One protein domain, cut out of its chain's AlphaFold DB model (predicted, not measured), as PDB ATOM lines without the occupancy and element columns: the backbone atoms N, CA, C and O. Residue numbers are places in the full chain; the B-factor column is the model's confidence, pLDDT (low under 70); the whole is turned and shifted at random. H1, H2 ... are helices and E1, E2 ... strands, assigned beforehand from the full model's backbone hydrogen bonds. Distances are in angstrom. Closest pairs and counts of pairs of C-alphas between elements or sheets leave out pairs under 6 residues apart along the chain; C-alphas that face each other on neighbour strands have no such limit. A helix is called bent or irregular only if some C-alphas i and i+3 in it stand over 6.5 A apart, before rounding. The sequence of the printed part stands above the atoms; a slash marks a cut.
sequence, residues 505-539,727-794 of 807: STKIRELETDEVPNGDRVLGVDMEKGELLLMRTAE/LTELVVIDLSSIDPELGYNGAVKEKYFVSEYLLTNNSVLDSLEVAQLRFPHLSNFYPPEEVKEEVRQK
ATOM      1  N   SER A 505      17.116  15.739  -9.680       43.59
ATOM      2  CA  SER A 505      15.681  15.860  -9.960       43.59
ATOM      3  C   SER A 505      14.816  16.116  -8.723       43.59
ATOM      4  O   SER A 505      13.703  16.614  -8.854       43.59
ATOM      5  N   THR A 506      15.301  15.781  -7.524       48.72
ATOM      6  CA  THR A 506      14.574  16.004  -6.263       48.72
ATOM      7  C   THR A 506      14.735  17.449  -5.794       48.72
ATOM      8  O   THR A 506      13.737  18.097  -5.510       48.72
ATOM      9  N   LYS A 507      15.957  17.995  -5.861       53.47
ATOM     10  CA  LYS A 507      16.253  19.385  -5.478       53.47
ATOM     11  C   LYS A 507      15.630  20.421  -6.423       53.47
ATOM     12  O   LYS A 507      15.132  21.440  -5.970       53.47
ATOM     13  N   ILE A 508      15.576  20.140  -7.730       52.97
ATOM     14  CA  ILE A 508      14.901  21.018  -8.710       52.97
ATOM     15  C   ILE A 508      13.380  21.071  -8.468       52.97
ATOM     16  O   ILE A 508      12.737  22.074  -8.760       52.97
ATOM     17  N   ARG A 509      12.792  20.002  -7.914       51.28
ATOM     18  CA  ARG A 509      11.355  19.924  -7.614       51.28
ATOM     19  C   ARG A 509      10.960  20.730  -6.371       51.28
ATOM     20  O   ARG A 509       9.792  21.075  -6.254       51.28
ATOM     21  N   GLU A 510      11.922  21.007  -5.491       51.16
ATOM     22  CA  GLU A 510      11.766  21.783  -4.252       51.16
ATOM     23  C   GLU A 510      11.940  23.300  -4.468       51.16
ATOM     24  O   GLU A 510      11.540  24.082  -3.611       51.16
ATOM     25  N   LEU A 511      12.446  23.732  -5.633       56.62
ATOM     26  CA  LEU A 511      12.459  25.140  -6.058       56.62
ATOM     27  C   LEU A 511      11.055  25.574  -6.526       56.62
ATOM     28  O   LEU A 511      10.821  25.854  -7.705       56.62
ATOM     29  N   GLU A 512      10.078  25.569  -5.614       49.47
ATOM     30  CA  GLU A 512       8.719  26.066  -5.882       49.47
ATOM     31  C   GLU A 512       8.690  27.597  -6.043       49.47
ATOM     32  O   GLU A 512       7.821  28.123  -6.736       49.47
ATOM     33  N   THR A 513       9.683  28.289  -5.478       54.72
ATOM     34  CA  THR A 513       9.904  29.739  -5.530       54.72
ATOM     35  C   THR A 513      11.222  30.060  -6.239       54.72
ATOM     36  O   THR A 513      12.176  29.289  -6.145       54.72
ATOM     37  N   ASP A 514      11.321  31.218  -6.900       66.00
ATOM     38  CA  ASP A 514      12.588  31.744  -7.459       66.00
ATOM     39  C   ASP A 514      13.529  32.284  -6.362       66.00
ATOM     40  O   ASP A 514      14.381  33.137  -6.605       66.00
ATOM     41  N   GLU A 515      13.361  31.791  -5.137       70.50
ATOM     42  CA  GLU A 515      14.028  32.202  -3.908       70.50
ATOM     43  C   GLU A 515      14.417  30.953  -3.118       70.50
ATOM     44  O   GLU A 515      13.610  30.031  -2.963       70.50
ATOM     45  N   VAL A 516      15.652  30.925  -2.623       71.75
ATOM     46  CA  VAL A 516      16.145  29.913  -1.676       71.75
ATOM     47  C   VAL A 516      15.881  30.358  -0.223       71.75
ATOM     48  O   VAL A 516      15.650  31.544   0.006       71.75
ATOM     49  N   PRO A 517      15.928  29.459   0.786       64.50
ATOM     50  CA  PRO A 517      15.522  29.761   2.170       64.50
ATOM     51  C   PRO A 517      16.180  30.978   2.840       64.50
ATOM     52  O   PRO A 517      15.587  31.584   3.727       64.50
ATOM     53  N   ASN A 518      17.393  31.353   2.426       65.69
ATOM     54  CA  ASN A 518      18.084  32.540   2.932       65.69
ATOM     55  C   ASN A 518      17.646  33.848   2.238       65.69
ATOM     56  O   ASN A 518      18.174  34.905   2.572       65.69
ATOM     57  N   GLY A 519      16.705  33.797   1.292       71.69
ATOM     58  CA  GLY A 519      16.174  34.937   0.539       71.69
ATOM     59  C   GLY A 519      16.924  35.253  -0.759       71.69
ATOM     60  O   GLY A 519      16.507  36.150  -1.487       71.69
ATOM     61  N   ASP A 520      18.015  34.545  -1.073       82.56
ATOM     62  CA  ASP A 520      18.723  34.740  -2.343       82.56
ATOM     63  C   ASP A 520      17.850  34.272  -3.523       82.56
ATOM     64  O   ASP A 520      17.114  33.288  -3.424       82.56
ATOM     65  N   ARG A 521      17.936  34.964  -4.660       85.25
ATOM     66  CA  ARG A 521      17.076  34.733  -5.826       85.25
ATOM     67  C   ARG A 521      17.773  33.890  -6.880       85.25
ATOM     68  O   ARG A 521      18.900  34.180  -7.271       85.25
ATOM     69  N   VAL A 522      17.097  32.874  -7.399       86.44
ATOM     70  CA  VAL A 522      17.598  32.074  -8.524       86.44
ATOM     71  C   VAL A 522      17.257  32.805  -9.818       86.44
ATOM     72  O   VAL A 522      16.099  32.866 -10.212       86.44
ATOM     73  N   LEU A 523      18.265  33.372 -10.482       86.62
ATOM     74  CA  LEU A 523      18.072  34.078 -11.751       86.62
ATOM     75  C   LEU A 523      18.112  33.145 -12.954       86.62
ATOM     76  O   LEU A 523      17.441  33.407 -13.946       86.62
ATOM     77  N   GLY A 524      18.894  32.068 -12.887       87.44
ATOM     78  CA  GLY A 524      18.996  31.134 -13.999       87.44
ATOM     79  C   GLY A 524      19.590  29.786 -13.624       87.44
ATOM     80  O   GLY A 524      20.230  29.631 -12.584       87.44
ATOM     81  N   VAL A 525      19.380  28.805 -14.497       86.12
ATOM     82  CA  VAL A 525      19.804  27.411 -14.332       86.12
ATOM     83  C   VAL A 525      20.555  26.954 -15.583       86.12
ATOM     84  O   VAL A 525      20.042  27.082 -16.694       86.12
ATOM     85  N   ASP A 526      21.751  26.395 -15.406       86.56
ATOM     86  CA  ASP A 526      22.475  25.650 -16.442       86.56
ATOM     87  C   ASP A 526      22.274  24.150 -16.176       86.56
ATOM     88  O   ASP A 526      22.849  23.561 -15.254       86.56
ATOM     89  N   MET A 527      21.415  23.528 -16.984       73.38
ATOM     90  CA  MET A 527      21.036  22.119 -16.840       73.38
ATOM     91  C   MET A 527      22.113  21.138 -17.299       73.38
ATOM     92  O   MET A 527      22.102  19.987 -16.860       73.38
ATOM     93  N   GLU A 528      23.027  21.557 -18.176       78.44
ATOM     94  CA  GLU A 528      24.107  20.687 -18.646       78.44
ATOM     95  C   GLU A 528      25.169  20.515 -17.564       78.44
ATOM     96  O   GLU A 528      25.705  19.418 -17.383       78.44
ATOM     97  N   LYS A 529      25.446  21.590 -16.820       81.12
ATOM     98  CA  LYS A 529      26.449  21.595 -15.751       81.12
ATOM     99  C   LYS A 529      25.874  21.378 -14.356       81.12
ATOM    100  O   LYS A 529      26.634  21.063 -13.446       81.12
ATOM    101  N   GLY A 530      24.558  21.508 -14.187       77.56
ATOM    102  CA  GLY A 530      23.920  21.461 -12.872       77.56
ATOM    103  C   GLY A 530      24.307  22.666 -12.016       77.56
ATOM    104  O   GLY A 530      24.565  22.517 -10.820       77.56
ATOM    105  N   GLU A 531      24.381  23.842 -12.635       87.31
ATOM    106  CA  GLU A 531      24.770  25.097 -11.994       87.31
ATOM    107  C   GLU A 531      23.566  26.035 -11.882       87.31
ATOM    108  O   GLU A 531      22.642  26.009 -12.698       87.31
ATOM    109  N   LEU A 532      23.588  26.883 -10.864       86.44
ATOM    110  CA  LEU A 532      22.611  27.938 -10.648       86.44
ATOM    111  C   LEU A 532      23.315  29.284 -10.663       86.44
ATOM    112  O   LEU A 532      24.366  29.447 -10.044       86.44
ATOM    113  N   LEU A 533      22.696  30.244 -11.341       89.69
ATOM    114  CA  LEU A 533      23.019  31.650 -11.212       89.69
ATOM    115  C   LEU A 533      22.124  32.225 -10.122       89.69
ATOM    116  O   LEU A 533      20.918  32.399 -10.310       89.69
ATOM    117  N   LEU A 534      22.727  32.500  -8.977       87.50
ATOM    118  CA  LEU A 534      22.052  33.027  -7.808       87.50
ATOM    119  C   LEU A 534      22.390  34.511  -7.660       87.50
ATOM    120  O   LEU A 534      23.562  34.881  -7.594       87.50
ATOM    121  N   MET A 535      21.374  35.362  -7.578       87.81
ATOM    122  CA  MET A 535      21.522  36.724  -7.089       87.81
ATOM    123  C   MET A 535      21.381  36.712  -5.581       87.81
ATOM    124  O   MET A 535      20.326  36.379  -5.040       87.81
ATOM    125  N   ARG A 536      22.450  37.094  -4.902       85.00
ATOM    126  CA  ARG A 536      22.415  37.240  -3.456       85.00
ATOM    127  C   ARG A 536      21.614  38.489  -3.104       85.00
ATOM    128  O   ARG A 536      21.610  39.456  -3.863       85.00
ATOM    129  N   THR A 537      20.917  38.492  -1.978       71.06
ATOM    130  CA  THR A 537      20.336  39.746  -1.465       71.06
ATOM    131  C   THR A 537      21.460  40.661  -0.986       71.06
ATOM    132  O   THR A 537      22.492  40.157  -0.545       71.06
ATOM    133  N   ALA A 538      21.287  41.986  -0.989       63.66
ATOM    134  CA  ALA A 538      22.286  42.903  -0.419       63.66
ATOM    135  C   ALA A 538      22.646  42.592   1.057       63.66
ATOM    136  O   ALA A 538      23.719  42.954   1.537       63.66
ATOM    137  N   GLU A 539      21.765  41.901   1.789       60.22
ATOM    138  CA  GLU A 539      21.983  41.482   3.179       60.22
ATOM    139  C   GLU A 539      22.850  40.220   3.312       60.22
ATOM    140  O   GLU A 539      23.549  40.058   4.319       60.22
ATOM    141  N   LEU A 727      25.151  47.567  -4.223       86.81
ATOM    142  CA  LEU A 727      25.986  46.538  -4.846       86.81
ATOM    143  C   LEU A 727      25.698  45.158  -4.243       86.81
ATOM    144  O   LEU A 727      25.904  44.944  -3.049       86.81
ATOM    145  N   THR A 728      25.325  44.215  -5.099       87.50
ATOM    146  CA  THR A 728      25.114  42.808  -4.767       87.50
ATOM    147  C   THR A 728      26.018  41.873  -5.587       87.50
ATOM    148  O   THR A 728      26.805  42.299  -6.440       87.50
ATOM    149  N   GLU A 729      25.940  40.577  -5.294       88.88
ATOM    150  CA  GLU A 729      26.696  39.506  -5.930       88.88
ATOM    151  C   GLU A 729      25.784  38.614  -6.776       88.88
ATOM    152  O   GLU A 729      24.780  38.090  -6.294       88.88
ATOM    153  N   LEU A 730      26.198  38.363  -8.015       89.62
ATOM    154  CA  LEU A 730      25.759  37.203  -8.779       89.62
ATOM    155  C   LEU A 730      26.787  36.098  -8.578       89.62
ATOM    156  O   LEU A 730      27.972  36.288  -8.867       89.62
ATOM    157  N   VAL A 731      26.343  34.950  -8.090       89.31
ATOM    158  CA  VAL A 731      27.201  33.791  -7.877       89.31
ATOM    159  C   VAL A 731      26.731  32.627  -8.727       89.31
ATOM    160  O   VAL A 731      25.558  32.260  -8.724       89.31
ATOM    161  N   VAL A 732      27.671  32.035  -9.452       88.81
ATOM    162  CA  VAL A 732      27.490  30.733 -10.080       88.81
ATOM    163  C   VAL A 732      27.844  29.683  -9.044       88.81
ATOM    164  O   VAL A 732      28.970  29.657  -8.535       88.81
ATOM    165  N   ILE A 733      26.885  28.829  -8.718       83.19
ATOM    166  CA  ILE A 733      27.036  27.781  -7.710       83.19
ATOM    167  C   ILE A 733      26.639  26.438  -8.302       83.19
ATOM    168  O   ILE A 733      25.772  26.359  -9.168       83.19
ATOM    169  N   ASP A 734      27.242  25.360  -7.810       80.44
ATOM    170  CA  ASP A 734      26.699  24.031  -8.070       80.44
ATOM    171  C   ASP A 734      25.356  23.877  -7.352       80.44
ATOM    172  O   ASP A 734      25.193  24.304  -6.210       80.44
ATOM    173  N   LEU A 735      24.405  23.172  -7.960       67.94
ATOM    174  CA  LEU A 735      23.104  22.885  -7.338       67.94
ATOM    175  C   LEU A 735      23.251  22.091  -6.022       67.94
ATOM    176  O   LEU A 735      22.400  22.131  -5.133       67.94
ATOM    177  N   SER A 736      24.369  21.372  -5.873       64.50
ATOM    178  CA  SER A 736      24.738  20.682  -4.632       64.50
ATOM    179  C   SER A 736      25.079  21.626  -3.471       64.50
ATOM    180  O   SER A 736      24.989  21.201  -2.321       64.50
ATOM    181  N   SER A 737      25.396  22.890  -3.767       69.25
ATOM    182  CA  SER A 737      25.734  23.945  -2.805       69.25
ATOM    183  C   SER A 737      24.508  24.589  -2.147       69.25
ATOM    184  O   SER A 737      24.658  25.446  -1.276       69.25
ATOM    185  N   ILE A 738      23.295  24.188  -2.545       67.56
ATOM    186  CA  ILE A 738      22.063  24.574  -1.855       67.56
ATOM    187  C   ILE A 738      21.762  23.564  -0.750       67.56
ATOM    188  O   ILE A 738      21.543  22.366  -1.001       67.56
ATOM    189  N   ASP A 739      21.742  24.094   0.466       64.69
ATOM    190  CA  ASP A 739      21.165  23.493   1.651       64.69
ATOM    191  C   ASP A 739      19.643  23.765   1.674       64.69
ATOM    192  O   ASP A 739      19.229  24.923   1.573       64.69
ATOM    193  N   PRO A 740      18.793  22.729   1.776       56.06
ATOM    194  CA  PRO A 740      17.337  22.891   1.771       56.06
ATOM    195  C   PRO A 740      16.765  23.670   2.965       56.06
ATOM    196  O   PRO A 740      15.656  24.184   2.863       56.06
ATOM    197  N   GLU A 741      17.485  23.746   4.087       52.41
ATOM    198  CA  GLU A 741      17.048  24.460   5.295       52.41
ATOM    199  C   GLU A 741      17.748  25.817   5.435       52.41
ATOM    200  O   GLU A 741      17.139  26.786   5.886       52.41
ATOM    201  N   LEU A 742      19.021  25.901   5.032       55.09
ATOM    202  CA  LEU A 742      19.874  27.076   5.254       55.09
ATOM    203  C   LEU A 742      20.128  27.923   3.993       55.09
ATOM    204  O   LEU A 742      20.702  29.007   4.091       55.09
ATOM    205  N   GLY A 743      19.710  27.462   2.813       67.25
ATOM    206  CA  GLY A 743      19.964  28.136   1.540       67.25
ATOM    207  C   GLY A 743      21.393  27.930   1.031       67.25
ATOM    208  O   GLY A 743      21.915  26.817   1.007       67.25
ATOM    209  N   TYR A 744      22.029  28.990   0.540       66.94
ATOM    210  CA  TYR A 744      23.352  28.901  -0.080       66.94
ATOM    211  C   TYR A 744      24.486  28.657   0.943       66.94
ATOM    212  O   TYR A 744      24.655  29.419   1.892       66.94
ATOM    213  N   ASN A 745      25.317  27.626   0.721       60.47
ATOM    214  CA  ASN A 745      26.336  27.162   1.679       60.47
ATOM    215  C   ASN A 745      27.767  27.719   1.488       60.47
ATOM    216  O   ASN A 745      28.711  27.216   2.103       60.47
ATOM    217  N   GLY A 746      27.960  28.732   0.639       63.50
ATOM    218  CA  GLY A 746      29.249  29.429   0.509       63.50
ATOM    219  C   GLY A 746      30.214  28.903  -0.566       63.50
ATOM    220  O   GLY A 746      31.254  29.526  -0.788       63.50
ATOM    221  N   ALA A 747      29.893  27.817  -1.277       69.00
ATOM    222  CA  ALA A 747      30.704  27.344  -2.404       69.00
ATOM    223  C   ALA A 747      30.359  28.065  -3.726       69.00
ATOM    224  O   ALA A 747      29.403  27.690  -4.409       69.00
ATOM    225  N   VAL A 748      31.174  29.063  -4.099       76.44
ATOM    226  CA  VAL A 748      31.081  29.808  -5.371       76.44
ATOM    227  C   VAL A 748      32.041  29.235  -6.420       76.44
ATOM    228  O   VAL A 748      33.225  29.058  -6.132       76.44
ATOM    229  N   LYS A 749      31.568  29.023  -7.652       80.88
ATOM    230  CA  LYS A 749      32.428  28.799  -8.829       80.88
ATOM    231  C   LYS A 749      32.885  30.110  -9.448       80.88
ATOM    232  O   LYS A 749      34.076  30.307  -9.671       80.88
ATOM    233  N   GLU A 750      31.936  31.003  -9.701       86.62
ATOM    234  CA  GLU A 750      32.190  32.318 -10.284       86.62
ATOM    235  C   GLU A 750      31.376  33.382  -9.553       86.62
ATOM    236  O   GLU A 750      30.240  33.132  -9.153       86.62
ATOM    237  N   LYS A 751      31.965  34.562  -9.358       87.56
ATOM    238  CA  LYS A 751      31.360  35.678  -8.628       87.56
ATOM    239  C   LYS A 751      31.434  36.938  -9.480       87.56
ATOM    240  O   LYS A 751      32.501  37.267  -9.999       87.56
ATOM    241  N   TYR A 752      30.329  37.668  -9.549       88.06
ATOM    242  CA  TYR A 752      30.216  38.933 -10.262       88.06
ATOM    243  C   TYR A 752      29.539  39.979  -9.383       88.06
ATOM    244  O   TYR A 752      28.617  39.657  -8.642       88.06
ATOM    245  N   PHE A 753      29.969  41.236  -9.490       88.50
ATOM    246  CA  PHE A 753      29.346  42.347  -8.770       88.50
ATOM    247  C   PHE A 753      28.407  43.119  -9.682       88.50
ATOM    248  O   PHE A 753      28.784  43.517 -10.791       88.50
ATOM    249  N   VAL A 754      27.191  43.354  -9.204       86.25
ATOM    250  CA  VAL A 754      26.168  44.077  -9.951       86.25
ATOM    251  C   VAL A 754      25.335  44.935  -9.011       86.25
ATOM    252  O   VAL A 754      25.139  44.591  -7.855       86.25
ATOM    253  N   SER A 755      24.867  46.069  -9.510       84.19
ATOM    254  CA  SER A 755      23.848  46.877  -8.842       84.19
ATOM    255  C   SER A 755      22.525  46.121  -8.845       84.19
ATOM    256  O   SER A 755      22.070  45.717  -9.918       84.19
ATOM    257  N   GLU A 756      21.925  45.933  -7.673       83.25
ATOM    258  CA  GLU A 756      20.609  45.309  -7.546       83.25
ATOM    259  C   GLU A 756      19.568  46.146  -8.299       83.25
ATOM    260  O   GLU A 756      18.886  45.622  -9.179       83.25
ATOM    261  N   TYR A 757      19.556  47.464  -8.086       80.12
ATOM    262  CA  TYR A 757      18.684  48.396  -8.795       80.12
ATOM    263  C   TYR A 757      18.794  48.303 -10.324       80.12
ATOM    264  O   TYR A 757      17.774  48.193 -11.008       80.12
ATOM    265  N   LEU A 758      20.008  48.323 -10.892       77.06
ATOM    266  CA  LEU A 758      20.182  48.235 -12.351       77.06
ATOM    267  C   LEU A 758      19.753  46.872 -12.904       77.06
ATOM    268  O   LEU A 758      19.356  46.789 -14.066       77.06
ATOM    269  N   LEU A 759      19.843  45.818 -12.092       80.31
ATOM    270  CA  LEU A 759      19.454  44.468 -12.476       80.31
ATOM    271  C   LEU A 759      17.936  44.251 -12.406       80.31
ATOM    272  O   LEU A 759      17.378  43.521 -13.226       80.31
ATOM    273  N   THR A 760      17.255  44.852 -11.429       77.12
ATOM    274  CA  THR A 760      15.826  44.612 -11.175       77.12
ATOM    275  C   THR A 760      14.911  45.688 -11.744       77.12
ATOM    276  O   THR A 760      13.741  45.411 -11.988       77.12
ATOM    277  N   ASN A 761      15.404  46.908 -11.966       71.88
ATOM    278  CA  ASN A 761      14.586  48.046 -12.390       71.88
ATOM    279  C   ASN A 761      14.701  48.339 -13.898       71.88
ATOM    280  O   ASN A 761      14.883  49.483 -14.322       71.88
ATOM    281  N   ASN A 762      14.605  47.292 -14.722       71.00
ATOM    282  CA  ASN A 762      14.553  47.399 -16.179       71.00
ATOM    283  C   ASN A 762      13.140  47.068 -16.681       71.00
ATOM    284  O   ASN A 762      12.587  46.018 -16.377       71.00
ATOM    285  N   SER A 763      12.534  47.972 -17.454       66.25
ATOM    286  CA  SER A 763      11.161  47.796 -17.947       66.25
ATOM    287  C   SER A 763      11.048  46.932 -19.209       66.25
ATOM    288  O   SER A 763       9.937  46.722 -19.693       66.25
ATOM    289  N   VAL A 764      12.176  46.541 -19.811       69.69
ATOM    290  CA  VAL A 764      12.238  45.881 -21.127       69.69
ATOM    291  C   VAL A 764      12.840  44.485 -21.038       69.69
ATOM    292  O   VAL A 764      12.347  43.592 -21.718       69.69
ATOM    293  N   LEU A 765      13.893  44.324 -20.239       77.50
ATOM    294  CA  LEU A 765      14.640  43.078 -20.092       77.50
ATOM    295  C   LEU A 765      14.468  42.525 -18.682       77.50
ATOM    296  O   LEU A 765      14.400  43.305 -17.727       77.50
ATOM    297  N   ASP A 766      14.433  41.204 -18.546       83.19
ATOM    298  CA  ASP A 766      14.432  40.568 -17.229       83.19
ATOM    299  C   ASP A 766      15.828  40.592 -16.569       83.19
ATOM    300  O   ASP A 766      16.844  40.924 -17.185       83.19
ATOM    301  N   SER A 767      15.895  40.265 -15.276       85.81
ATOM    302  CA  SER A 767      17.153  40.327 -14.520       85.81
ATOM    303  C   SER A 767      18.235  39.368 -15.037       85.81
ATOM    304  O   SER A 767      19.422  39.671 -14.891       85.81
ATOM    305  N   LEU A 768      17.865  38.239 -15.654       87.81
ATOM    306  CA  LEU A 768      18.816  37.307 -16.260       87.81
ATOM    307  C   LEU A 768      19.366  37.875 -17.574       87.81
ATOM    308  O   LEU A 768      20.576  37.853 -17.789       87.81
ATOM    309  N   GLU A 769      18.515  38.456 -18.415       86.94
ATOM    310  CA  GLU A 769      18.909  39.124 -19.657       86.94
ATOM    311  C   GLU A 769      19.835  40.318 -19.383       86.94
ATOM    312  O   GLU A 769      20.859  40.488 -20.053       86.94
ATOM    313  N   VAL A 770      19.534  41.121 -18.355       85.06
ATOM    314  CA  VAL A 770      20.413  42.217 -17.914       85.06
ATOM    315  C   VAL A 770      21.759  41.670 -17.420       85.06
ATOM    316  O   VAL A 770      22.809  42.214 -17.782       85.06
ATOM    317  N   ALA A 771      21.758  40.576 -16.649       86.75
ATOM    318  CA  ALA A 771      22.989  39.911 -16.219       86.75
ATOM    319  C   ALA A 771      23.812  39.411 -17.418       86.75
ATOM    320  O   ALA A 771      25.018  39.637 -17.462       86.75
ATOM    321  N   GLN A 772      23.181  38.793 -18.416       89.81
ATOM    322  CA  GLN A 772      23.845  38.247 -19.605       89.81
ATOM    323  C   GLN A 772      24.408  39.327 -20.533       89.81
ATOM    324  O   GLN A 772      25.488  39.147 -21.095       89.81
ATOM    325  N   LEU A 773      23.732  40.470 -20.672       86.19
ATOM    326  CA  LEU A 773      24.272  41.608 -21.425       86.19
ATOM    327  C   LEU A 773      25.560  42.142 -20.802       86.19
ATOM    328  O   LEU A 773      26.494  42.512 -21.515       86.19
ATOM    329  N   ARG A 774      25.609  42.171 -19.470       82.81
ATOM    330  CA  ARG A 774      26.758  42.658 -18.707       82.81
ATOM    331  C   ARG A 774      27.869  41.616 -18.585       82.81
ATOM    332  O   ARG A 774      29.048  41.966 -18.586       82.81
ATOM    333  N   PHE A 775      27.494  40.344 -18.522       87.69
ATOM    334  CA  PHE A 775      28.375  39.195 -18.357       87.69
ATOM    335  C   PHE A 775      28.083  38.152 -19.454       87.69
ATOM    336  O   PHE A 775      27.428  37.142 -19.195       87.69
ATOM    337  N   PRO A 776      28.587  38.346 -20.694       85.75
ATOM    338  CA  PRO A 776      28.208  37.518 -21.852       85.75
ATOM    339  C   PRO A 776      28.489  36.010 -21.726       85.75
ATOM    340  O   PRO A 776      27.916  35.195 -22.451       85.75
ATOM    341  N   HIS A 777      29.374  35.616 -20.810       85.94
ATOM    342  CA  HIS A 777      29.686  34.216 -20.507       85.94
ATOM    343  C   HIS A 777      28.566  33.503 -19.723       85.94
ATOM    344  O   HIS A 777      28.540  32.276 -19.713       85.94
ATOM    345  N   LEU A 778      27.603  34.239 -19.152       89.69
ATOM    346  CA  LEU A 778      26.404  33.695 -18.496       89.69
ATOM    347  C   LEU A 778      25.290  33.293 -19.487       89.69
ATOM    348  O   LEU A 778      24.175  32.972 -19.081       89.69
ATOM    349  N   SER A 779      25.566  33.293 -20.794       88.56
ATOM    350  CA  SER A 779      24.589  32.992 -21.856       88.56
ATOM    351  C   SER A 779      24.017  31.568 -21.838       88.56
ATOM    352  O   SER A 779      23.018  31.318 -22.505       88.56
ATOM    353  N   ASN A 780      24.619  30.641 -21.085       88.69
ATOM    354  CA  ASN A 780      24.144  29.255 -20.958       88.69
ATOM    355  C   ASN A 780      23.120  29.054 -19.821       88.69
ATOM    356  O   ASN A 780      22.628  27.943 -19.639       88.69
ATOM    357  N   PHE A 781      22.816  30.099 -19.043       88.44
ATOM    358  CA  PHE A 781      21.788  30.048 -18.003       88.44
ATOM    359  C   PHE A 781      20.413  30.364 -18.595       88.44
ATOM    360  O   PHE A 781      20.264  31.342 -19.328       88.44
ATOM    361  N   TYR A 782      19.413  29.560 -18.237       86.62
ATOM    362  CA  TYR A 782      18.020  29.721 -18.663       86.62
ATOM    363  C   TYR A 782      17.110  30.043 -17.472       86.62
ATOM    364  O   TYR A 782      17.429  29.632 -16.351       86.62
ATOM    365  N   PRO A 783      15.969  30.725 -17.676       85.00
ATOM    366  CA  PRO A 783      15.023  31.008 -16.602       85.00
ATOM    367  C   PRO A 783      14.542  29.726 -15.892       85.00
ATOM    368  O   PRO A 783      14.251  28.727 -16.562       85.00
ATOM    369  N   PRO A 784      14.393  29.730 -14.551       77.19
ATOM    370  CA  PRO A 784      13.955  28.554 -13.793       77.19
ATOM    371  C   PRO A 784      12.631  27.956 -14.283       77.19
ATOM    372  O   PRO A 784      12.473  26.735 -14.307       77.19
ATOM    373  N   GLU A 785      11.690  28.796 -14.717       74.50
ATOM    374  CA  GLU A 785      10.379  28.365 -15.212       74.50
ATOM    375  C   GLU A 785      10.462  27.552 -16.513       74.50
ATOM    376  O   GLU A 785       9.818  26.505 -16.627       74.50
ATOM    377  N   GLU A 786      11.315  27.954 -17.459       77.12
ATOM    378  CA  GLU A 786      11.513  27.223 -18.720       77.12
ATOM    379  C   GLU A 786      12.091  25.824 -18.462       77.12
ATOM    380  O   GLU A 786      11.649  24.820 -19.032       77.12
ATOM    381  N   VAL A 787      13.027  25.735 -17.517       71.94
ATOM    382  CA  VAL A 787      13.650  24.476 -17.107       71.94
ATOM    383  C   VAL A 787      12.658  23.556 -16.384       71.94
ATOM    384  O   VAL A 787      12.623  22.348 -16.649       71.94
ATOM    385  N   LYS A 788      11.805  24.104 -15.504       68.75
ATOM    386  CA  LYS A 788      10.739  23.346 -14.818       68.75
ATOM    387  C   LYS A 788       9.784  22.702 -15.826       68.75
ATOM    388  O   LYS A 788       9.377  21.549 -15.636       68.75
ATOM    389  N   GLU A 789       9.425  23.407 -16.897       67.50
ATOM    390  CA  GLU A 789       8.575  22.861 -17.959       67.50
ATOM    391  C   GLU A 789       9.255  21.720 -18.723       67.50
ATOM    392  O   GLU A 789       8.629  20.677 -18.942       67.50
ATOM    393  N   GLU A 790      10.538  21.856 -19.065       67.19
ATOM    394  CA  GLU A 790      11.287  20.827 -19.794       67.19
ATOM    395  C   GLU A 790      11.452  19.532 -18.970       67.19
ATOM    396  O   GLU A 790      11.249  18.422 -19.479       67.19
ATOM    397  N   VAL A 791      11.745  19.650 -17.670       63.50
ATOM    398  CA  VAL A 791      11.860  18.504 -16.747       63.50
ATOM    399  C   VAL A 791      10.509  17.803 -16.566       63.50
ATOM    400  O   VAL A 791      10.425  16.577 -16.677       63.50
ATOM    401  N   ARG A 792       9.418  18.563 -16.381       62.91
ATOM    402  CA  ARG A 792       8.051  18.011 -16.283       62.91
ATOM    403  C   ARG A 792       7.622  17.270 -17.551       62.91
ATOM    404  O   ARG A 792       6.824  16.335 -17.465       62.91
ATOM    405  N   GLN A 793       8.119  17.670 -18.721       60.50
ATOM    406  CA  GLN A 793       7.856  16.977 -19.983       60.50
ATOM    407  C   GLN A 793       8.656  15.670 -20.110       60.50
ATOM    408  O   GLN A 793       8.093  14.673 -20.569       60.50
ATOM    409  N   LYS A 794       9.915  15.625 -19.644       58.97
ATOM    410  CA  LYS A 794      10.753  14.407 -19.635       58.97
ATOM    411  C   LYS A 794      10.210  13.308 -18.706       58.97
ATOM    412  O   LYS A 794      10.241  12.138 -19.080       58.97
TER     413      LYS A 794
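This is residues 505 to 539 and 727 to 794 of the 807 residues of the protein "RadC domain-containing protein" of Streptococcus suis (UniProt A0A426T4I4). A strongly twisted antiparallel sheet of four strands runs through this domain, with the short helix H3 across one of its faces and H2 and H4 grazing the sheet on either side of H3 along the chain. The last helix, H5, reaches away beside edge strand E1 on the opposite face from H3, and the first helix, H1, comes close to it. The printed part has 103 residues with five named helices and four named strands, in the order H1 E1 E2 E3 E4 H2 H3 H4 H5; the sheet order is E1 E2 E3 E4, and the class is mixed, helices and strands. It is compact, with a radius of gyration of the C-alphas of 12.9 A and spans of 34 by 28 by 22 A.

H1, residues 505 to 510, is not on the sheet. E1, residues 521 to 526, and E2, residues 531 to 535, form a hairpin at 156 degrees, with N 523 and O 533 2.8 A apart, within hydrogen-bond range. E3, residues 727 to 734, is antiparallel to E2, with N 534 and O 731 at 2.9 A. E3 and E4, residues 750 to 755, form a second hairpin, with N 730 and O 752 at 2.8 A. H2, residues 756 to 760, only grazes the sheet. H3, residues 767 to 774, touches H2, the closest C-alphas being those of Leu 759 and Ser 767, 5.2 A apart. H3 has a height over the sheet of 9.0 A and lies only just over E2, with 3 C-alphas falling on it; it runs across the strands, at 81 degrees to E2 on the local plane. H4, residues 776 to 780, only grazes the sheet and only just touches H3, only at the corner, with 3 pairs of C-alphas within 8 A, the closest those of Gln 772 and Leu 778, 5.3 A apart. H5, residues 784 to 794, is on the opposite face from H3, over none of the strands; its closest C-alpha to E1 is Pro 784, 5.7 A from that of Gly 524. H1 and H5 are close but not clearly touching, their closest C-alphas, those of Ile 508 and Lys 788, being 7.7 A apart. Each O i to N i+4 pair is within hydrogen-bond range in H2, H3 and H5, against 1 of 2 in H1 and 0 of 1 in H4, where 1 of 2 O i to N i+3 pairs is.

H1 begins at C-alpha 505 (15.681, 15.860, -9.960). E1 spans 15.0 A, E2 13.0 A, E3 22.7 A from C-alpha 727 (25.986, 46.538, -4.846), and E4 16.8 A. H3 spans 10.7 A, and H5 15.6 A to C-alpha 794 (10.753, 14.407, -19.635). H4 is irregular: C-alphas 777 and 780 are 7.5 A apart.

The two C-alphas farthest apart, those of Leu 727 and Lys 794, are 38.5 A apart. Residues 540 to 726 are not printed, and C-alphas 539 and 727 are 10.3 A apart across the cut. The link from E3 to E4 is long, with 15 residues. Mean pLDDT of the printed part is 75.4; 36 residues are under 70, among them residues 505 to 514, 735 to 747 and 788 to 794.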